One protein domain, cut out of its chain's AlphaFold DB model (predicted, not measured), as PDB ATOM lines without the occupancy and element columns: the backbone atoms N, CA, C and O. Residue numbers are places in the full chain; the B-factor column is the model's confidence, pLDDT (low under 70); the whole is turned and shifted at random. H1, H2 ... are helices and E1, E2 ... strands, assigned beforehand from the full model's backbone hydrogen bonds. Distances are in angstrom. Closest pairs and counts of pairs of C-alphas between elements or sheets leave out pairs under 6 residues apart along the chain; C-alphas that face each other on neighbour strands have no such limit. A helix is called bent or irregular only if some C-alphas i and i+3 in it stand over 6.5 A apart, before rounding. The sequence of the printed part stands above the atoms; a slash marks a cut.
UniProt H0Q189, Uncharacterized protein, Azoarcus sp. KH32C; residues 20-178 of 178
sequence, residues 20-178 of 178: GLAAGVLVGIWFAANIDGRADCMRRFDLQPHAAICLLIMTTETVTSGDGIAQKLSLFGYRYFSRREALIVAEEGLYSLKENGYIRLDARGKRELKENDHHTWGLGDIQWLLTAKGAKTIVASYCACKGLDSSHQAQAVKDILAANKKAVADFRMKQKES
ATOM      1  N   GLY A  20     275.138 450.306 369.323       41.94
ATOM      2  CA  GLY A  20     273.876 449.828 368.745       41.94
ATOM      3  C   GLY A  20     273.894 448.378 368.242       41.94
ATOM      4  O   GLY A  20     272.850 447.729 368.226       41.94
ATOM      5  N   LEU A  21     275.057 447.836 367.867       48.56
ATOM      6  CA  LEU A  21     275.176 446.473 367.340       48.56
ATOM      7  C   LEU A  21     275.188 445.440 368.474       48.56
ATOM      8  O   LEU A  21     274.504 444.422 368.392       48.56
ATOM      9  N   ALA A  22     275.875 445.759 369.578       49.59
ATOM     10  CA  ALA A  22     275.782 444.994 370.818       49.59
ATOM     11  C   ALA A  22     274.330 444.956 371.321       49.59
ATOM     12  O   ALA A  22     273.870 443.897 371.737       49.59
ATOM     13  N   ALA A  23     273.584 446.062 371.178       48.12
ATOM     14  CA  ALA A  23     272.170 446.149 371.544       48.12
ATOM     15  C   ALA A  23     271.235 445.327 370.674       48.12
ATOM     16  O   ALA A  23     270.421 444.578 371.213       48.12
ATOM     17  N   GLY A  24     271.400 445.374 369.354       50.28
ATOM     18  CA  GLY A  24     270.654 444.510 368.443       50.28
ATOM     19  C   GLY A  24     270.915 443.020 368.684       50.28
ATOM     20  O   GLY A  24     269.992 442.215 368.580       50.28
ATOM     21  N   VAL A  25     272.140 442.643 369.063       52.03
ATOM     22  CA  VAL A  25     272.487 441.247 369.362       52.03
ATOM     23  C   VAL A  25     272.034 440.827 370.761       52.03
ATOM     24  O   VAL A  25     271.506 439.731 370.907       52.03
ATOM     25  N   LEU A  26     272.142 441.691 371.772       52.66
ATOM     26  CA  LEU A  26     271.642 441.438 373.129       52.66
ATOM     27  C   LEU A  26     270.107 441.313 373.142       52.66
ATOM     28  O   LEU A  26     269.574 440.383 373.748       52.66
ATOM     29  N   VAL A  27     269.399 442.158 372.383       51.81
ATOM     30  CA  VAL A  27     267.952 442.034 372.122       51.81
ATOM     31  C   VAL A  27     267.651 440.808 371.258       51.81
ATOM     32  O   VAL A  27     266.692 440.101 371.532       51.81
ATOM     33  N   GLY A  28     268.469 440.499 370.250       51.28
ATOM     34  CA  GLY A  28     268.308 439.310 369.406       51.28
ATOM     35  C   GLY A  28     268.474 437.991 370.170       51.28
ATOM     36  O   GLY A  28     267.724 437.052 369.924       51.28
ATOM     37  N   ILE A  29     269.396 437.941 371.132       53.00
ATOM     38  CA  ILE A  29     269.621 436.802 372.035       53.00
ATOM     39  C   ILE A  29     268.519 436.718 373.101       53.00
ATOM     40  O   ILE A  29     268.117 435.626 373.487       53.00
ATOM     41  N   TRP A  30     267.989 437.849 373.570       53.34
ATOM     42  CA  TRP A  30     266.914 437.850 374.568       53.34
ATOM     43  C   TRP A  30     265.522 437.582 373.966       53.34
ATOM     44  O   TRP A  30     264.718 436.854 374.544       53.34
ATOM     45  N   PHE A  31     265.228 438.151 372.795       48.06
ATOM     46  CA  PHE A  31     263.907 438.134 372.156       48.06
ATOM     47  C   PHE A  31     263.820 437.259 370.897       48.06
ATOM     48  O   PHE A  31     262.756 437.205 370.286       48.06
ATOM     49  N   ALA A  32     264.890 436.557 370.505       46.19
ATOM     50  CA  ALA A  32     264.928 435.712 369.304       46.19
ATOM     51  C   ALA A  32     264.563 436.446 367.991       46.19
ATOM     52  O   ALA A  32     264.169 435.813 367.020       46.19
ATOM     53  N   ALA A  33     264.670 437.780 367.940       37.03
ATOM     54  CA  ALA A  33     264.147 438.571 366.818       37.03
ATOM     55  C   ALA A  33     265.056 438.586 365.572       37.03
ATOM     56  O   ALA A  33     264.575 438.867 364.482       37.03
ATOM     57  N   ASN A  34     266.343 438.255 365.721       38.00
ATOM     58  CA  ASN A  34     267.315 438.124 364.619       38.00
ATOM     59  C   ASN A  34     267.931 436.715 364.545       38.00
ATOM     60  O   ASN A  34     268.985 436.516 363.945       38.00
ATOM     61  N   ILE A  35     267.310 435.741 365.212       41.59
ATOM     62  CA  ILE A  35     267.711 434.337 365.169       41.59
ATOM     63  C   ILE A  35     266.502 433.604 364.611       41.59
ATOM     64  O   ILE A  35     265.488 433.496 365.299       41.59
ATOM     65  N   ASP A  36     266.593 433.152 363.361       34.94
ATOM     66  CA  ASP A  36     265.588 432.278 362.761       34.94
ATOM     67  C   ASP A  36     265.351 431.084 363.700       34.94
ATOM     68  O   ASP A  36     266.183 430.190 363.807       34.94
ATOM     69  N   GLY A  37     264.239 431.098 364.441       38.75
ATOM     70  CA  GLY A  37     263.837 430.015 365.339       38.75
ATOM     71  C   GLY A  37     264.099 430.257 366.834       38.75
ATOM     72  O   GLY A  37     265.209 430.146 367.350       38.75
ATOM     73  N   ARG A  38     263.007 430.430 367.593       34.28
ATOM     74  CA  ARG A  38     262.968 430.513 369.071       34.28
ATOM     75  C   ARG A  38     263.610 429.302 369.780       34.28
ATOM     76  O   ARG A  38     264.064 429.425 370.915       34.28
ATOM     77  N   ALA A  39     263.656 428.141 369.117       37.62
ATOM     78  CA  ALA A  39     264.291 426.920 369.618       37.62
ATOM     79  C   ALA A  39     265.831 426.959 369.541       37.62
ATOM     80  O   ALA A  39     266.493 426.312 370.354       37.62
ATOM     81  N   ASP A  40     266.406 427.742 368.626       37.75
ATOM     82  CA  ASP A  40     267.854 427.776 368.387       37.75
ATOM     83  C   ASP A  40     268.591 428.734 369.328       37.75
ATOM     84  O   ASP A  40     269.766 428.529 369.633       37.75
ATOM     85  N   CYS A  41     267.891 429.728 369.886       38.56
ATOM     86  CA  CYS A  41     268.467 430.634 370.878       38.56
ATOM     87  C   CYS A  41     268.694 429.954 372.241       38.56
ATOM     88  O   CYS A  41     269.771 430.090 372.819       38.56
ATOM     89  N   MET A  42     267.730 429.157 372.727       38.50
ATOM     90  CA  MET A  42     267.927 428.350 373.945       38.50
ATOM     91  C   MET A  42     268.904 427.186 373.719       38.50
ATOM     92  O   MET A  42     269.619 426.803 374.641       38.50
ATOM     93  N   ARG A  43     268.997 426.653 372.491       43.53
ATOM     94  CA  ARG A  43     269.958 425.590 372.147       43.53
ATOM     95  C   ARG A  43     271.406 426.061 372.036       43.53
ATOM     96  O   ARG A  43     272.298 425.228 372.155       43.53
ATOM     97  N   ARG A  44     271.669 427.348 371.784       52.91
ATOM     98  CA  ARG A  44     273.030 427.807 371.453       52.91
ATOM     99  C   ARG A  44     273.986 427.908 372.638       52.91
ATOM    100  O   ARG A  44     275.183 427.753 372.423       52.91
ATOM    101  N   PHE A  45     273.489 428.155 373.852       55.69
ATOM    102  CA  PHE A  45     274.367 428.411 375.001       55.69
ATOM    103  C   PHE A  45     274.191 427.473 376.192       55.69
ATOM    104  O   PHE A  45     275.075 427.470 377.043       55.69
ATOM    105  N   ASP A  46     273.104 426.693 376.263       70.81
ATOM    106  CA  ASP A  46     272.750 425.917 377.469       70.81
ATOM    107  C   ASP A  46     272.824 426.788 378.745       70.81
ATOM    108  O   ASP A  46     273.328 426.399 379.795       70.81
ATOM    109  N   LEU A  47     272.401 428.052 378.605       75.25
ATOM    110  CA  LEU A  47     272.461 429.090 379.628       75.25
ATOM    111  C   LEU A  47     271.085 429.714 379.799       75.25
ATOM    112  O   LEU A  47     270.361 429.950 378.829       75.25
ATOM    113  N   GLN A  48     270.760 430.067 381.040       79.62
ATOM    114  CA  GLN A  48     269.606 430.911 381.313       79.62
ATOM    115  C   GLN A  48     269.801 432.297 380.665       79.62
ATOM    116  O   GLN A  48     270.935 432.782 380.590       79.62
ATOM    117  N   PRO A  49     268.727 432.982 380.230       78.19
ATOM    118  CA  PRO A  49     268.843 434.248 379.498       78.19
ATOM    119  C   PRO A  49     269.669 435.326 380.217       78.19
ATOM    120  O   PRO A  49     270.471 436.019 379.594       78.19
ATOM    121  N   HIS A  50     269.530 435.440 381.540       83.12
ATOM    122  CA  HIS A  50     270.282 436.395 382.361       83.12
ATOM    123  C   HIS A  50     271.763 435.997 382.536       83.12
ATOM    124  O   HIS A  50     272.633 436.855 382.654       83.12
ATOM    125  N   ALA A  51     272.099 434.708 382.479       88.19
ATOM    126  CA  ALA A  51     273.490 434.264 382.443       88.19
ATOM    127  C   ALA A  51     274.128 434.580 381.078       88.19
ATOM    128  O   ALA A  51     275.237 435.110 381.012       88.19
ATOM    129  N   ALA A  52     273.402 434.326 379.984       84.25
ATOM    130  CA  ALA A  52     273.860 434.626 378.629       84.25
ATOM    131  C   ALA A  52     274.090 436.132 378.411       84.25
ATOM    132  O   ALA A  52     275.120 436.518 377.856       84.25
ATOM    133  N   ILE A  53     273.177 436.987 378.898       83.81
ATOM    134  CA  ILE A  53     273.308 438.448 378.780       83.81
ATOM    135  C   ILE A  53     274.532 438.961 379.551       83.81
ATOM    136  O   ILE A  53     275.313 439.745 379.013       83.81
ATOM    137  N   CYS A  54     274.756 438.461 380.773       89.75
ATOM    138  CA  CYS A  54     275.919 438.822 381.579       89.75
ATOM    139  C   CYS A  54     277.215 438.383 380.905       89.75
ATOM    140  O   CYS A  54     278.142 439.179 380.784       89.75
ATOM    141  N   LEU A  55     277.268 437.142 380.412       89.38
ATOM    142  CA  LEU A  55     278.447 436.621 379.728       89.38
ATOM    143  C   LEU A  55     278.783 437.460 378.493       89.38
ATOM    144  O   LEU A  55     279.944 437.815 378.294       89.38
ATOM    145  N   LEU A  56     277.773 437.828 377.702       84.69
ATOM    146  CA  LEU A  56     277.976 438.667 376.531       84.69
ATOM    147  C   LEU A  56     278.519 440.045 376.926       84.69
ATOM    148  O   LEU A  56     279.586 440.408 376.436       84.69
ATOM    149  N   ILE A  57     277.886 440.741 377.880       86.88
ATOM    150  CA  ILE A  57     278.357 442.042 378.391       86.88
ATOM    151  C   ILE A  57     279.804 441.951 378.891       86.88
ATOM    152  O   ILE A  57     280.631 442.788 378.532       86.88
ATOM    153  N   MET A  58     280.144 440.919 379.668       90.44
ATOM    154  CA  MET A  58     281.510 440.728 380.163       90.44
ATOM    155  C   MET A  58     282.530 440.581 379.027       90.44
ATOM    156  O   MET A  58     283.657 441.063 379.142       90.44
ATOM    157  N   THR A  59     282.150 439.918 377.930       86.44
ATOM    158  CA  THR A  59     283.039 439.713 376.776       86.44
ATOM    159  C   THR A  59     283.123 440.898 375.825       86.44
ATOM    160  O   THR A  59     284.185 441.127 375.253       86.44
ATOM    161  N   THR A  60     282.041 441.654 375.642       81.12
ATOM    162  CA  THR A  60     281.982 442.736 374.650       81.12
ATOM    163  C   THR A  60     282.347 444.093 375.226       81.12
ATOM    164  O   THR A  60     282.946 444.906 374.530       81.12
ATOM    165  N   GLU A  61     282.006 444.332 376.492       83.00
ATOM    166  CA  GLU A  61     282.161 445.630 377.160       83.00
ATOM    167  C   GLU A  61     283.313 445.643 378.170       83.00
ATOM    168  O   GLU A  61     283.459 446.623 378.895       83.00
ATOM    169  N   THR A  62     284.076 444.544 378.267       82.75
ATOM    170  CA  THR A  62     285.173 444.333 379.237       82.75
ATOM    171  C   THR A  62     284.792 444.610 380.694       82.75
ATOM    172  O   THR A  62     285.644 444.865 381.545       82.75
ATOM    173  N   VAL A  63     283.500 444.505 381.005       88.62
ATOM    174  CA  VAL A  63     282.960 444.682 382.349       88.62
ATOM    175  C   VAL A  63     283.162 443.413 383.166       88.62
ATOM    176  O   VAL A  63     282.927 442.302 382.699       88.62
ATOM    177  N   THR A  64     283.582 443.579 384.415       92.81
ATOM    178  CA  THR A  64     283.990 442.473 385.290       92.81
ATOM    179  C   THR A  64     283.260 442.441 386.629       92.81
ATOM    180  O   THR A  64     283.492 441.506 387.386       92.81
ATOM    181  N   SER A  65     282.384 443.403 386.937       92.94
ATOM    182  CA  SER A  65     281.623 443.461 388.197       92.94
ATOM    183  C   SER A  65     280.112 443.455 387.992       92.94
ATOM    184  O   SER A  65     279.619 443.811 386.920       92.94
ATOM    185  N   GLY A  66     279.374 443.072 389.040       90.94
ATOM    186  CA  GLY A  66     277.910 443.105 389.036       90.94
ATOM    187  C   GLY A  66     277.371 444.519 388.827       90.94
ATOM    188  O   GLY A  66     276.522 444.724 387.961       90.94
ATOM    189  N   ASP A  67     277.941 445.505 389.524       90.12
ATOM    190  CA  ASP A  67     277.551 446.912 389.372       90.12
ATOM    191  C   ASP A  67     277.838 447.453 387.972       90.12
ATOM    192  O   ASP A  67     277.006 448.155 387.392       90.12
ATOM    193  N   GLY A  68     278.975 447.078 387.380       89.75
ATOM    194  CA  GLY A  68     279.288 447.445 386.004       89.75
ATOM    195  C   GLY A  68     278.289 446.849 385.009       89.75
ATOM    196  O   GLY A  68     277.856 447.533 384.080       89.75
ATOM    197  N   ILE A  69     277.880 445.589 385.204       90.12
ATOM    198  CA  ILE A  69     276.886 444.931 384.340       90.12
ATOM    199  C   ILE A  69     275.531 445.621 384.500       90.12
ATOM    200  O   ILE A  69     274.908 445.996 383.505       90.12
ATOM    201  N   ALA A  70     275.097 445.862 385.738       89.31
ATOM    202  CA  ALA A  70     273.845 446.552 386.027       89.31
ATOM    203  C   ALA A  70     273.828 447.979 385.449       89.31
ATOM    204  O   ALA A  70     272.816 448.432 384.908       89.31
ATOM    205  N   GLN A  71     274.960 448.686 385.496       87.69
ATOM    206  CA  GLN A  71     275.120 449.989 384.856       87.69
ATOM    207  C   GLN A  71     274.942 449.895 383.337       87.69
ATOM    208  O   GLN A  71     274.218 450.708 382.766       87.69
ATOM    209  N   LYS A  72     275.543 448.903 382.670       85.38
ATOM    210  CA  LYS A  72     275.358 448.713 381.221       85.38
ATOM    211  C   LYS A  72     273.905 448.403 380.869       85.38
ATOM    212  O   LYS A  72     273.371 449.019 379.955       85.38
ATOM    213  N   LEU A  73     273.245 447.540 381.640       82.12
ATOM    214  CA  LEU A  73     271.833 447.190 381.447       82.12
ATOM    215  C   LEU A  73     270.877 448.377 381.662       82.12
ATOM    216  O   LEU A  73     269.867 448.484 380.967       82.12
ATOM    217  N   SER A  74     271.181 449.273 382.607       79.00
ATOM    218  CA  SER A  74     270.295 450.390 382.976       79.00
ATOM    219  C   SER A  74     270.569 451.699 382.226       79.00
ATOM    220  O   SER A  74     269.627 452.434 381.927       79.00
ATOM    221  N   LEU A  75     271.832 452.014 381.908       67.50
ATOM    222  CA  LEU A  75     272.236 453.333 381.397       67.50
ATOM    223  C   LEU A  75     272.611 453.353 379.911       67.50
ATOM    224  O   LEU A  75     272.331 454.347 379.240       67.50
ATOM    225  N   PHE A  76     273.222 452.293 379.376       53.56
ATOM    226  CA  PHE A  76     273.777 452.302 378.019       53.56
ATOM    227  C   PHE A  76     272.976 451.408 377.071       53.56
ATOM    228  O   PHE A  76     273.023 450.192 377.162       53.56
ATOM    229  N   GLY A  77     272.255 452.019 376.127       52.22
ATOM    230  CA  GLY A  77     271.672 451.342 374.959       52.22
ATOM    231  C   GLY A  77     270.372 450.565 375.191       52.22
ATOM    232  O   GLY A  77     269.594 450.432 374.254       52.22
ATOM    233  N   TYR A  78     270.096 450.117 376.418       50.34
ATOM    234  CA  TYR A  78     268.946 449.252 376.695       50.34
ATOM    235  C   TYR A  78     267.761 450.010 377.294       50.34
ATOM    236  O   TYR A  78     266.662 449.901 376.767       50.34
ATOM    237  N   ARG A  79     267.938 450.769 378.392       61.03
ATOM    238  CA  ARG A  79     266.828 451.356 379.195       61.03
ATOM    239  C   ARG A  79     265.657 450.376 379.460       61.03
ATOM    240  O   ARG A  79     264.569 450.805 379.826       61.03
ATOM    241  N   TYR A  80     265.881 449.072 379.279       62.72
ATOM    242  CA  TYR A  80     264.867 448.022 379.366       62.72
ATOM    243  C   TYR A  80     264.626 447.600 380.811       62.72
ATOM    244  O   TYR A  80     263.577 447.049 381.118       62.72
ATOM    245  N   PHE A  81     265.596 447.879 381.682       72.69
ATOM    246  CA  PHE A  81     265.559 447.543 383.092       72.69
ATOM    247  C   PHE A  81     265.691 448.810 383.926       72.69
ATOM    248  O   PHE A  81     266.583 449.638 383.706       72.69
ATOM    249  N   SER A  82     264.842 448.932 384.941       83.75
ATOM    250  CA  SER A  82     265.127 449.806 386.070       83.75
ATOM    251  C   SER A  82     266.456 449.396 386.712       83.75
ATOM    252  O   SER A  82     266.897 448.250 386.613       83.75
ATOM    253  N   ARG A  83     267.102 450.320 387.433       84.12
ATOM    254  CA  ARG A  83     268.368 450.019 388.124       84.12
ATOM    255  C   ARG A  83     268.251 448.798 389.045       84.12
ATOM    256  O   ARG A  83     269.186 448.012 389.132       84.12
ATOM    257  N   ARG A  84     267.102 448.627 389.703       84.75
ATOM    258  CA  ARG A  84     266.846 447.485 390.586       84.75
ATOM    259  C   ARG A  84     266.760 446.173 389.810       84.75
ATOM    260  O   ARG A  84     267.385 445.204 390.215       84.75
ATOM    261  N   GLU A  85     266.028 446.145 388.701       84.62
ATOM    262  CA  GLU A  85     265.947 444.952 387.849       84.62
ATOM    263  C   GLU A  85     267.311 444.607 387.248       84.62
ATOM    264  O   GLU A  85     267.688 443.443 387.221       84.62
ATOM    265  N   ALA A  86     268.086 445.614 386.840       87.25
ATOM    266  CA  ALA A  86     269.431 445.419 386.316       87.25
ATOM    267  C   ALA A  86     270.380 444.783 387.348       87.25
ATOM    268  O   ALA A  86     271.162 443.908 386.986       87.25
ATOM    269  N   LEU A  87     270.289 445.187 388.622       88.25
ATOM    270  CA  LEU A  87     271.052 444.574 389.716       88.25
ATOM    271  C   LEU A  87     270.652 443.111 389.933       88.25
ATOM    272  O   LEU A  87     271.532 442.262 390.018       88.25
ATOM    273  N   ILE A  88     269.349 442.809 389.937       87.12
ATOM    274  CA  ILE A  88     268.840 441.434 390.072       87.12
ATOM    275  C   ILE A  88     269.333 440.564 388.908       87.12
ATOM    276  O   ILE A  88     269.868 439.484 389.123       87.12
ATOM    277  N   VAL A  89     269.206 441.049 387.668       87.62
ATOM    278  CA  VAL A  89     269.659 440.326 386.469       87.62
ATOM    279  C   VAL A  89     271.166 440.073 386.510       87.62
ATOM    280  O   VAL A  89     271.601 438.970 386.178       87.62
ATOM    281  N   ALA A  90     271.959 441.071 386.911       91.25
ATOM    282  CA  ALA A  90     273.406 440.934 387.027       91.25
ATOM    283  C   ALA A  90     273.799 439.912 388.102       91.25
ATOM    284  O   ALA A  90     274.674 439.082 387.871       91.25
ATOM    285  N   GLU A  91     273.146 439.953 389.261       91.12
ATOM    286  CA  GLU A  91     273.424 439.064 390.387       91.12
ATOM    287  C   GLU A  91     273.084 437.603 390.067       91.12
ATOM    288  O   GLU A  91     273.972 436.748 390.100       91.12
ATOM    289  N   GLU A  92     271.845 437.333 389.652       89.94
ATOM    290  CA  GLU A  92     271.399 435.998 389.231       89.94
ATOM    291  C   GLU A  92     272.256 435.471 388.064       89.94
ATOM    292  O   GLU A  92     272.675 434.313 388.043       89.94
ATOM    293  N   GLY A  93     272.599 436.348 387.111       91.38
ATOM    294  CA  GLY A  93     273.480 436.042 385.980       91.38
ATOM    295  C   GLY A  93     274.856 435.575 386.408       91.38
ATOM    296  O   GLY A  93     275.327 434.530 385.956       91.38
ATOM    297  N   LEU A  94     275.501 436.326 387.291       93.94
ATOM    298  CA  LEU A  94     276.837 436.003 387.772       93.94
ATOM    299  C   LEU A  94     276.841 434.738 388.640       93.94
ATOM    300  O   LEU A  94     277.745 433.913 388.488       93.94
ATOM    301  N   TYR A  95     275.829 434.522 389.487       92.44
ATOM    302  CA  TYR A  95     275.710 433.276 390.249       92.44
ATOM    303  C   TYR A  95     275.523 432.063 389.337       92.44
ATOM    304  O   TYR A  95     276.316 431.122 389.419       92.44
ATOM    305  N   SER A  96     274.584 432.124 388.391       91.62
ATOM    306  CA  SER A  96     274.340 431.054 387.418       91.62
ATOM    307  C   SER A  96     275.597 430.738 386.590       91.62
ATOM    308  O   SER A  96     275.996 429.579 386.438       91.62
ATOM    309  N   LEU A  97     276.320 431.764 386.122       94.31
ATOM    310  CA  LEU A  97     277.584 431.579 385.400       94.31
ATOM    311  C   LEU A  97     278.681 430.950 386.268       94.31
ATOM    312  O   LEU A  97     279.472 430.143 385.767       94.31
ATOM    313  N   LYS A  98     278.770 431.330 387.546       94.94
ATOM    314  CA  LYS A  98     279.755 430.797 388.497       94.94
ATOM    315  C   LYS A  98     279.479 429.327 388.794       94.94
ATOM    316  O   LYS A  98     280.405 428.522 388.722       94.94
ATOM    317  N   GLU A  99     278.236 428.980 389.113       92.50
ATOM    318  CA  GLU A  99     277.817 427.610 389.432       92.50
ATOM    319  C   GLU A  99     278.078 426.652 388.272       92.50
ATOM    320  O   GLU A  99     278.586 425.549 388.467       92.50
ATOM    321  N   ASN A 100     277.850 427.116 387.044       91.19
ATOM    322  CA  ASN A 100     278.099 426.330 385.842       91.19
ATOM    323  C   ASN A 100     279.551 426.421 385.323       91.19
ATOM    324  O   ASN A 100     279.882 425.872 384.264       91.19
ATOM    325  N   GLY A 101     280.446 427.096 386.053       93.88
ATOM    326  CA  GLY A 101     281.881 427.145 385.766       93.88
ATOM    327  C   GLY A 101     282.273 427.987 384.547       93.88
ATOM    328  O   GLY A 101     283.347 427.776 383.983       93.88
ATOM    329  N   TYR A 102     281.431 428.928 384.117       94.81
ATOM    330  CA  TYR A 102     281.746 429.868 383.036       94.81
ATOM    331  C   TYR A 102     282.593 431.045 383.524       94.81
ATOM    332  O   TYR A 102     283.449 431.531 382.777       94.81
ATOM    333  N   ILE A 103     282.427 431.442 384.784       96.12
ATOM    334  CA  ILE A 103     283.237 432.466 385.454       96.12
ATOM    335  C   ILE A 103     283.796 431.946 386.776       96.12
ATOM    336  O   ILE A 103     283.362 430.927 387.310       96.12
ATOM    337  N   ARG A 104     284.783 432.655 387.317       96.19
ATOM    338  CA  ARG A 104     285.384 432.359 388.616       96.19
ATOM    339  C   ARG A 104     285.842 433.632 389.312       96.19
ATOM    340  O   ARG A 104     286.107 434.644 388.677       96.19
ATOM    341  N   LEU A 105     286.032 433.529 390.618       93.88
ATOM    342  CA  LEU A 105     286.663 434.568 391.427       93.88
ATOM    343  C   LEU A 105     288.152 434.265 391.624       93.88
ATOM    344  O   LEU A 105     288.557 433.098 391.720       93.88
ATOM    345  N   ASP A 106     288.963 435.315 391.721       91.00
ATOM    346  CA  ASP A 106     290.315 435.214 392.269       91.00
ATOM    347  C   ASP A 106     290.285 435.130 393.812       91.00
ATOM    348  O   ASP A 106     289.227 435.110 394.445       91.00
ATOM    349  N   ALA A 107     291.454 435.032 394.450       88.38
ATOM    350  CA  ALA A 107     291.538 434.918 395.907       88.38
ATOM    351  C   ALA A 107     291.007 436.157 396.653       88.38
ATOM    352  O   ALA A 107     290.635 436.056 397.823       88.38
ATOM    353  N   ARG A 108     290.991 437.330 396.009       89.38
ATOM    354  CA  ARG A 108     290.471 438.567 396.595       89.38
ATOM    355  C   ARG A 108     288.954 438.636 396.441       89.38
ATOM    356  O   ARG A 108     288.274 438.786 397.442       89.38
ATOM    357  N   GLY A 109     288.427 438.391 395.246       89.31
ATOM    358  CA  GLY A 109     286.991 438.330 394.981       89.31
ATOM    359  C   GLY A 109     286.282 437.267 395.821       89.31
ATOM    360  O   GLY A 109     285.173 437.492 396.278       89.31
ATOM    361  N   LYS A 110     286.936 436.133 396.123       90.31
ATOM    362  CA  LYS A 110     286.397 435.145 397.081       90.31
ATOM    363  C   LYS A 110     286.272 435.679 398.511       90.31
ATOM    364  O   LYS A 110     285.401 435.205 399.232       90.31
ATOM    365  N   ARG A 111     287.164 436.579 398.940       88.81
ATOM    366  CA  ARG A 111     287.092 437.228 400.259       88.81
ATOM    367  C   ARG A 111     286.010 438.295 400.263       88.81
ATOM    368  O   ARG A 111     285.120 438.217 401.091       88.81
ATOM    369  N   GLU A 112     286.014 439.163 399.256       87.31
ATOM    370  CA  GLU A 112     285.002 440.211 399.082       87.31
ATOM    371  C   GLU A 112     283.591 439.629 399.003       87.31
ATOM    372  O   GLU A 112     282.687 440.147 399.638       87.31
ATOM    373  N   LEU A 113     283.398 438.508 398.297       87.38
ATOM    374  CA  LEU A 113     282.098 437.838 398.258       87.38
ATOM    375  C   LEU A 113     281.661 437.330 399.635       87.38
ATOM    376  O   LEU A 113     280.488 437.414 399.952       87.38
ATOM    377  N   LYS A 114     282.585 436.817 400.456       86.19
ATOM    378  CA  LYS A 114     282.269 436.372 401.823       86.19
ATOM    379  C   LYS A 114     281.991 437.541 402.765       86.19
ATOM    380  O   LYS A 114     281.182 437.405 403.669       86.19
ATOM    381  N   GLU A 115     282.695 438.652 402.580       81.38
ATOM    382  CA  GLU A 115     282.549 439.867 403.387       81.38
ATOM    383  C   GLU A 115     281.260 440.629 403.031       81.38
ATOM    384  O   GLU A 115     280.631 441.202 403.915       81.38
ATOM    385  N   ASN A 116     280.840 440.572 401.762       70.81
ATOM    386  CA  ASN A 116     279.640 441.228 401.233       70.81
ATOM    387  C   ASN A 116     278.406 440.312 401.162       70.81
ATOM    388  O   ASN A 116     277.375 440.736 400.648       70.81
ATOM    389  N   ASP A 117     278.457 439.085 401.693       64.31
ATOM    390  CA  ASP A 117     277.325 438.129 401.702       64.31
ATOM    391  C   ASP A 117     276.176 438.564 402.647       64.31
ATOM    392  O   ASP A 117     275.254 437.815 402.977       64.31
ATOM    393  N   HIS A 118     276.251 439.796 403.152       47.91
ATOM    394  CA  HIS A 118     275.355 440.368 404.135       47.91
ATOM    395  C   HIS A 118     274.860 441.727 403.635       47.91
ATOM    396  O   HIS A 118     275.513 442.750 403.808       47.91
ATOM    397  N   HIS A 119     273.637 441.706 403.102       48.25
ATOM    398  CA  HIS A 119     272.724 442.837 402.921       48.25
ATOM    399  C   HIS A 119     272.728 443.560 401.568       48.25
ATOM    400  O   HIS A 119     273.697 444.178 401.143       48.25
ATOM    401  N   THR A 120     271.505 443.638 401.022       55.56
ATOM    402  CA  THR A 120     271.047 444.494 399.913       55.56
ATOM    403  C   THR A 120     271.595 444.116 398.537       55.56
ATOM    404  O   THR A 120     272.718 444.453 398.211       55.56
ATOM    405  N   TRP A 121     270.747 443.451 397.738       57.53
ATOM    406  CA  TRP A 121     270.857 443.206 396.289       57.53
ATOM    407  C   TRP A 121     271.965 443.987 395.567       57.53
ATOM    408  O   TRP A 121     271.945 445.222 395.554       57.53
ATOM    409  N   GLY A 122     272.852 443.258 394.892       64.25
ATOM    410  CA  GLY A 122     274.007 443.795 394.184       64.25
ATOM    411  C   GLY A 122     275.319 443.202 394.690       64.25
ATOM    412  O   GLY A 122     275.765 443.478 395.796       64.25
ATOM    413  N   LEU A 123     276.011 442.460 393.820       79.25
ATOM    414  CA  LEU A 123     277.370 441.946 394.059       79.25
ATOM    415  C   LEU A 123     278.442 443.054 394.130       79.25
ATOM    416  O   LEU A 123     279.635 442.756 394.228       79.25
ATOM    417  N   GLY A 124     278.033 444.320 394.022       84.38
ATOM    418  CA  GLY A 124     278.906 445.479 394.046       84.38
ATOM    419  C   GLY A 124     280.015 445.389 393.000       84.38
ATOM    420  O   GLY A 124     279.844 444.898 391.875       84.38
ATOM    421  N   ASP A 125     281.201 445.797 393.438       87.69
ATOM    422  CA  ASP A 125     282.428 445.816 392.652       87.69
ATOM    423  C   ASP A 125     283.255 444.522 392.737       87.69
ATOM    424  O   ASP A 125     284.450 444.515 392.416       87.69
ATOM    425  N   ILE A 126     282.650 443.401 393.144       91.56
ATOM    426  CA  ILE A 126     283.336 442.104 393.127       91.56
ATOM    427  C   ILE A 126     283.730 441.771 391.686       91.56
ATOM    428  O   ILE A 126     282.893 441.732 390.786       91.56
ATOM    429  N   GLN A 127     285.022 441.517 391.478       93.81
ATOM    430  CA  GLN A 127     285.587 441.280 390.153       93.81
ATOM    431  C   GLN A 127     285.557 439.797 389.773       93.81
ATOM    432  O   GLN A 127     286.098 438.945 390.485       93.81
ATOM    433  N   TRP A 128     285.004 439.511 388.599       95.81
ATOM    434  CA  TRP A 128     284.819 438.177 388.043       95.81
ATOM    435  C   TRP A 128     285.740 437.934 386.849       95.81
ATOM    436  O   TRP A 128     285.852 438.743 385.926       95.81
ATOM    437  N   LEU A 129     286.378 436.766 386.853       96.69
ATOM    438  CA  LEU A 129     287.240 436.300 385.777       96.69
ATOM    439  C   LEU A 129     286.492 435.316 384.881       96.69
ATOM    440  O   LEU A 129     285.923 434.333 385.361       96.69
ATOM    441  N   LEU A 130     286.574 435.527 383.572       96.06
ATOM    442  CA  LEU A 130     286.114 434.566 382.580       96.06
ATOM    443  C   LEU A 130     286.976 433.303 382.615       96.06
ATOM    444  O   LEU A 130     288.197 433.336 382.797       96.06
ATOM    445  N   THR A 131     286.330 432.162 382.409       96.25
ATOM    446  CA  THR A 131     287.014 430.895 382.141       96.25
ATOM    447  C   THR A 131     287.090 430.641 380.639       96.25
ATOM    448  O   THR A 131     286.343 431.223 379.849       96.25
ATOM    449  N   ALA A 132     287.941 429.697 380.231       94.75
ATOM    450  CA  ALA A 132     287.964 429.233 378.847       94.75
ATOM    451  C   ALA A 132     286.610 428.649 378.403       94.75
ATOM    452  O   ALA A 132     286.245 428.803 377.240       94.75
ATOM    453  N   LYS A 133     285.852 428.022 379.319       93.31
ATOM    454  CA  LYS A 133     284.489 427.539 379.049       93.31
ATOM    455  C   LYS A 133     283.565 428.712 378.712       93.31
ATOM    456  O   LYS A 133     282.915 428.680 377.672       93.31
ATOM    457  N   GLY A 134     283.577 429.767 379.532       92.00
ATOM    458  CA  GLY A 134     282.849 431.022 379.290       92.00
ATOM    459  C   GLY A 134     283.163 431.628 377.927       92.00
ATOM    460  O   GLY A 134     282.269 431.798 377.103       92.00
ATOM    461  N   ALA A 135     284.445 431.864 377.653       91.69
ATOM    462  CA  ALA A 135     284.876 432.482 376.402       91.69
ATOM    463  C   ALA A 135     284.487 431.650 375.165       91.69
ATOM    464  O   ALA A 135     283.932 432.191 374.214       91.69
ATOM    465  N   LYS A 136     284.708 430.328 375.187       90.31
ATOM    466  CA  LYS A 136     284.335 429.434 374.073       90.31
ATOM    467  C   LYS A 136     282.831 429.379 373.824       90.31
ATOM    468  O   LYS A 136     282.422 429.192 372.687       90.31
ATOM    469  N   THR A 137     282.023 429.539 374.869       86.50
ATOM    470  CA  THR A 137     280.559 429.461 374.764       86.50
ATOM    471  C   THR A 137     279.999 430.619 373.948       86.50
ATOM    472  O   THR A 137     279.112 430.412 373.132       86.50
ATOM    473  N   ILE A 138     280.551 431.824 374.109       81.75
ATOM    474  CA  ILE A 138     280.034 433.039 373.462       81.75
ATOM    475  C   ILE A 138     280.839 433.470 372.225       81.75
ATOM    476  O   ILE A 138     280.415 434.378 371.512       81.75
ATOM    477  N   VAL A 139     281.976 432.823 371.928       83.94
ATOM    478  CA  VAL A 139     282.910 433.275 370.879       83.94
ATOM    479  C   VAL A 139     282.259 433.405 369.504       83.94
ATOM    480  O   VAL A 139     282.520 434.373 368.799       83.94
ATOM    481  N   ALA A 140     281.378 432.477 369.126       79.94
ATOM    482  CA  ALA A 140     280.708 432.534 367.831       79.94
ATOM    483  C   ALA A 140     279.841 433.798 367.711       79.94
ATOM    484  O   ALA A 140     279.878 434.483 366.691       79.94
ATOM    485  N   SER A 141     279.121 434.149 368.778       75.44
ATOM    486  CA  SER A 141     278.330 435.379 368.833       75.44
ATOM    487  C   SER A 141     279.196 436.623 368.922       75.44
ATOM    488  O   SER A 141     278.892 437.600 368.249       75.44
ATOM    489  N   TYR A 142     280.289 436.586 369.682       77.62
ATOM    490  CA  TYR A 142     281.262 437.675 369.724       77.62
ATOM    491  C   TYR A 142     281.832 437.972 368.327       77.62
ATOM    492  O   TYR A 142     281.796 439.116 367.882       77.62
ATOM    493  N   CYS A 143     282.285 436.943 367.605       76.94
ATOM    494  CA  CYS A 143     282.787 437.073 366.238       76.94
ATOM    495  C   CYS A 143     281.711 437.622 365.294       76.94
ATOM    496  O   CYS A 143     281.981 438.575 364.570       76.94
ATOM    497  N   ALA A 144     280.477 437.114 365.370       75.50
ATOM    498  CA  ALA A 144     279.365 437.633 364.575       75.50
ATOM    499  C   ALA A 144     279.086 439.124 364.854       75.50
ATOM    500  O   ALA A 144     278.906 439.896 363.916       75.50
ATOM    501  N   CYS A 145     279.127 439.559 366.122       68.94
ATOM    502  CA  CYS A 145     278.984 440.977 366.484       68.94
ATOM    503  C   CYS A 145     280.117 441.855 365.939       68.94
ATOM    504  O   CYS A 145     279.953 443.061 365.797       68.94
ATOM    505  N   LYS A 146     281.288 441.270 365.692       71.38
ATOM    506  CA  LYS A 146     282.474 441.962 365.181       71.38
ATOM    507  C   LYS A 146     282.614 441.861 363.659       71.38
ATOM    508  O   LYS A 146     283.575 442.388 363.119       71.38
ATOM    509  N   GLY A 147     281.703 441.168 362.969       73.19
ATOM    510  CA  GLY A 147     281.845 440.881 361.538       73.19
ATOM    511  C   GLY A 147     283.013 439.938 361.213       73.19
ATOM    512  O   GLY A 147     283.529 439.964 360.099       73.19
ATOM    513  N   LEU A 148     283.440 439.125 362.182       76.81
ATOM    514  CA  LEU A 148     284.533 438.166 362.045       76.81
ATOM    515  C   LEU A 148     284.002 436.788 361.649       76.81
ATOM    516  O   LEU A 148     282.988 436.319 362.173       76.81
ATOM    517  N   ASP A 149     284.730 436.109 360.766       81.06
ATOM    518  CA  ASP A 149     284.425 434.734 360.376       81.06
ATOM    519  C   ASP A 149     284.857 433.701 361.442       81.06
ATOM    520  O   ASP A 149     285.483 434.008 362.462       81.06
ATOM    521  N   SER A 150     284.535 432.426 361.198       79.69
ATOM    522  CA  SER A 150     284.853 431.325 362.112       79.69
ATOM    523  C   SER A 150     286.351 431.077 362.312       79.69
ATOM    524  O   SER A 150     286.728 430.519 363.345       79.69
ATOM    525  N   SER A 151     287.214 431.479 361.372       86.69
ATOM    526  CA  SER A 151     288.667 431.282 361.486       86.69
ATOM    527  C   SER A 151     289.277 432.121 362.618       86.69
ATOM    528  O   SER A 151     290.269 431.720 363.229       86.69
ATOM    529  N   HIS A 152     288.609 433.213 363.002       85.38
ATOM    530  CA  HIS A 152     289.047 434.119 364.063       85.38
ATOM    531  C   HIS A 152     288.674 433.649 365.477       85.38
ATOM    532  O   HIS A 152     289.179 434.199 366.456       85.38
ATOM    533  N   GLN A 153     287.829 432.621 365.631       87.06
ATOM    534  CA  GLN A 153     287.303 432.224 366.946       87.06
ATOM    535  C   GLN A 153     288.403 431.810 367.934       87.06
ATOM    536  O   GLN A 153     288.366 432.180 369.107       87.06
ATOM    537  N   ALA A 154     289.419 431.073 367.482       91.44
ATOM    538  CA  ALA A 154     290.501 430.634 368.364       91.44
ATOM    539  C   ALA A 154     291.299 431.817 368.940       91.44
ATOM    540  O   ALA A 154     291.699 431.780 370.107       91.44
ATOM    541  N   GLN A 155     291.509 432.860 368.135       92.50
ATOM    542  CA  GLN A 155     292.192 434.078 368.558       92.50
ATOM    543  C   GLN A 155     291.277 434.946 369.430       92.50
ATOM    544  O   GLN A 155     291.679 435.349 370.518       92.50
ATOM    545  N   ALA A 156     290.006 435.094 369.048       89.12
ATOM    546  CA  ALA A 156     289.007 435.815 369.829       89.12
ATOM    547  C   ALA A 156     288.861 435.261 371.257       89.12
ATOM    548  O   ALA A 156     288.794 436.036 372.207       89.12
ATOM    549  N   VAL A 157     288.897 433.935 371.457       93.31
ATOM    550  CA  VAL A 157     288.900 433.347 372.814       93.31
ATOM    551  C   VAL A 157     290.092 433.836 373.639       93.31
ATOM    552  O   VAL A 157     289.929 434.146 374.819       93.31
ATOM    553  N   LYS A 158     291.293 433.896 373.050       94.56
ATOM    554  CA  LYS A 158     292.494 434.364 373.759       94.56
ATOM    555  C   LYS A 158     292.361 435.834 374.133       94.56
ATOM    556  O   LYS A 158     292.669 436.189 375.269       94.56
ATOM    557  N   ASP A 159     291.853 436.647 373.218       91.19
ATOM    558  CA  ASP A 159     291.755 438.089 373.412       91.19
ATOM    559  C   ASP A 159     290.662 438.458 374.411       91.19
ATOM    560  O   ASP A 159     290.906 439.276 375.292       91.19
ATOM    561  N   ILE A 160     289.522 437.762 374.390       91.62
ATOM    562  CA  ILE A 160     288.478 437.872 375.420       91.62
ATOM    563  C   ILE A 160     289.062 437.589 376.813       91.62
ATOM    564  O   ILE A 160     288.854 438.357 377.753       91.62
ATOM    565  N   LEU A 161     289.810 436.489 376.963       94.94
ATOM    566  CA  LEU A 161     290.406 436.114 378.249       94.94
ATOM    567  C   LEU A 161     291.486 437.107 378.694       94.94
ATOM    568  O   LEU A 161     291.558 437.445 379.879       94.94
ATOM    569  N   ALA A 162     292.316 437.579 377.764       94.25
ATOM    570  CA  ALA A 162     293.352 438.567 378.036       94.25
ATOM    571  C   ALA A 162     292.746 439.915 378.452       94.25
ATOM    572  O   ALA A 162     293.159 440.478 379.466       94.25
ATOM    573  N   ALA A 163     291.731 440.387 377.725       92.62
ATOM    574  CA  ALA A 163     291.021 441.627 378.011       92.62
ATOM    575  C   ALA A 163     290.326 441.576 379.374       92.62
ATOM    576  O   ALA A 163     290.495 442.487 380.179       92.62
ATOM    577  N   ASN A 164     289.625 440.483 379.685       94.88
ATOM    578  CA  ASN A 164     288.988 440.301 380.988       94.88
ATOM    579  C   ASN A 164     290.013 440.269 382.134       94.88
ATOM    580  O   ASN A 164     289.835 440.953 383.141       94.88
ATOM    581  N   LYS A 165     291.126 439.540 381.974       94.81
ATOM    582  CA  LYS A 165     292.193 439.510 382.986       94.81
ATOM    583  C   LYS A 165     292.817 440.892 383.193       94.81
ATOM    584  O   LYS A 165     293.096 441.262 384.334       94.81
ATOM    585  N   LYS A 166     293.032 441.639 382.108       94.69
ATOM    586  CA  LYS A 166     293.550 443.008 382.151       94.69
ATOM    587  C   LYS A 166     292.574 443.947 382.861       94.69
ATOM    588  O   LYS A 166     292.990 444.626 383.786       94.69
ATOM    589  N   ALA A 167     291.287 443.909 382.517       93.12
ATOM    590  CA  ALA A 167     290.258 444.733 383.150       93.12
ATOM    591  C   ALA A 167     290.193 444.516 384.672       93.12
ATOM    592  O   ALA A 167     290.195 445.482 385.436       93.12
ATOM    593  N   VAL A 168     290.244 443.256 385.126       94.00
ATOM    594  CA  VAL A 168     290.326 442.951 386.563       94.00
ATOM    595  C   VAL A 168     291.608 443.522 387.172       94.00
ATOM    596  O   VAL A 168     291.547 444.162 388.219       94.00
ATOM    597  N   ALA A 169     292.769 443.319 386.543       93.00
ATOM    598  CA  ALA A 169     294.043 443.823 387.061       93.00
ATOM    599  C   ALA A 169     294.062 445.357 387.179       93.00
ATOM    600  O   ALA A 169     294.428 445.879 388.234       93.00
ATOM    601  N   ASP A 170     293.606 446.060 386.144       92.69
ATOM    602  CA  ASP A 170     293.535 447.522 386.094       92.69
ATOM    603  C   ASP A 170     292.612 448.063 387.195       92.69
ATOM    604  O   ASP A 170     292.960 449.016 387.895       92.69
ATOM    605  N   PHE A 171     291.461 447.418 387.419       90.31
ATOM    606  CA  PHE A 171     290.560 447.773 388.516       90.31
ATOM    607  C   PHE A 171     291.225 447.599 389.889       90.31
ATOM    608  O   PHE A 171     291.144 448.477 390.751       90.31
ATOM    609  N   ARG A 172     291.937 446.484 390.100       88.81
ATOM    610  CA  ARG A 172     292.640 446.227 391.367       88.81
ATOM    611  C   ARG A 172     293.779 447.205 391.630       88.81
ATOM    612  O   ARG A 172     294.048 447.476 392.798       88.81
ATOM    613  N   MET A 173     294.450 447.693 390.589       90.38
ATOM    614  CA  MET A 173     295.487 448.720 390.720       90.38
ATOM    615  C   MET A 173     294.882 450.043 391.183       90.38
ATOM    616  O   MET A 173     295.319 450.573 392.199       90.38
ATOM    617  N   LYS A 174     293.796 450.495 390.543       89.00
ATOM    618  CA  LYS A 174     293.095 451.734 390.923       89.00
ATOM    619  C   LYS A 174     292.619 451.731 392.378       89.00
ATOM    620  O   LYS A 174     292.769 452.724 393.076       89.00
ATOM    621  N   GLN A 175     292.117 450.595 392.867       82.50
ATOM    622  CA  GLN A 175     291.700 450.460 394.270       82.50
ATOM    623  C   GLN A 175     292.843 450.534 395.292       82.50
ATOM    624  O   GLN A 175     292.565 450.695 396.472       82.50
ATOM    625  N   LYS A 176     294.107 450.331 394.897       80.19
ATOM    626  CA  LYS A 176     295.253 450.496 395.810       80.19
ATOM    627  C   LYS A 176     295.732 451.945 395.893       80.19
ATOM    628  O   LYS A 176     296.446 452.280 396.828       80.19
ATOM    629  N   GLU A 177     295.411 452.743 394.880       77.56
ATOM    630  CA  GLU A 177     295.808 454.149 394.761       77.56
ATOM    631  C   GLU A 177     294.786 455.104 395.397       77.56
ATOM    632  O   GLU A 177     295.095 456.278 395.584       77.56
ATOM    633  N   SER A 178     293.584 454.602 395.706       64.81
ATOM    634  CA  SER A 178     292.495 455.319 396.390       64.81
ATOM    635  C   SER A 178     292.507 455.029 397.885       64.81
ATOM    636  O   SER A 178     292.225 455.969 398.657       64.81
TER     637      SER A 178
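Overview. This is residues 20 to 178 of the 178 residues of an uncharacterized protein of Azoarcus sp. KH32C (UniProt H0Q189). A body of helices that mostly cross one another is built round H3, with the hairpin of H4 and H5 packed on one part of it, H7 on another and H1 beside it. The long helix H8 runs past H7 and a small sheet of two short strands, E1 and E2, and its last residues, 173 to 177, stick out with residue 178; H2 and H6 are the helices whose centres lie farthest from the mean of the C-alphas. The printed part has 159 residues with eight named helices and two named strands, in the order H1 H2 H3 H4 H5 E1 H6 E2 H7 H8; the sheet is antiparallel and the class is mostly helix. The whole is compact, with a radius of gyration of the C-alphas of 15.3 A, and spans 46 by 34 by 27 A.

Along the chain. The sheet is made of E1, residues 103 to 105, 7.2 A long, and E2, residues 128 to 130, 6.7 A long; C-alpha 103 stands at (283.237, 432.466, 385.454). H8, residues 150 to 177, is the longest helix at 41.3 A and ends with C-alpha 177 at (295.808, 454.149, 394.761). It is irregular, with C-alphas 151 and 154 7.1 A apart, and has a kink of 31 degrees near residue 157. H7, residues 132 to 145, is 19.3 A long and irregular, with C-alphas 137 and 140 7.6 A apart. H5, residues 83 to 99, is 24.4 A long; H4 covers residues 66 to 75, 14.0 A, and H3 residues 49 to 60, 16.4 A. H6, residues 109 to 115, is 9.6 A long. H2, residues 38 to 45, is 13.0 A long and only just irregular, with C-alphas 42 and 45 6.53 A apart. H1, residues 20 to 31, is 15.7 A long and begins with C-alpha 20 at (273.876, 449.828, 368.745).

Arrangement. E1 and E2 are antiparallel, at 138 degrees between their directions; N 104 and O 129, and N 129 and O 104, are each 2.8 A apart, within hydrogen-bond range. The closest C-alphas of E2 and H8 are those of Leu 130 and Leu 161, 6.3 A apart; those of H5 and E1 are Leu 97 and Ile 103, 5.7 A apart. H8 touches H7 with residues 150 to 161 alone, closest at Val 157 and Ala 135, 5.5 A between C-alphas, at a steep tilt of 68 degrees, only just short of perpendicular, opposite ways. H3 is the hub, touching five helices. It touches H5 about perpendicular at 89 degrees, closest at the C-alphas of Ala 51 and Gly 93, 4.0 A. It touches H7 at 77 degrees, about perpendicular, closest at the C-alphas of Leu 56 and Ile 138, 6.7 A. H1 touches H3 at a shallow tilt of 20 degrees, opposite ways, closest at the C-alphas of Trp 30 and Pro 49, 6.4 A. H4 and H5 form a helical hairpin, closest at the C-alphas of Ala 70 and Ala 86, 4.6 A. H2 touches no helix; it is close to H7 but not clearly touching, with the C-alphas of Phe 45 and Thr 137 6.3 A apart. H6 also touches no helix and is apart from H8, for instance. Every O i to N i+4 pair is within hydrogen-bond range in H1, H3, H4, H5 and H6, against 2 of 4 in H2, 8 of 10 in H7 and 20 of 24 in H8.

Size, cuts and confidence. The two C-alphas farthest apart, those of Gly 37 and Glu 177, are 49.7 A apart. The printed part has no cut and ends at Ser 178, the chain's last residue. The link from H6 to E2, residues 116 to 127, is long. Residues 173 to 178, of which 173 to 177 belong to H8, stand free. The mean pLDDT of the printed part is 78.1; 40 residues are under 70: residues 20 to 45, 75 to 80, 117 to 122, 145 and 178.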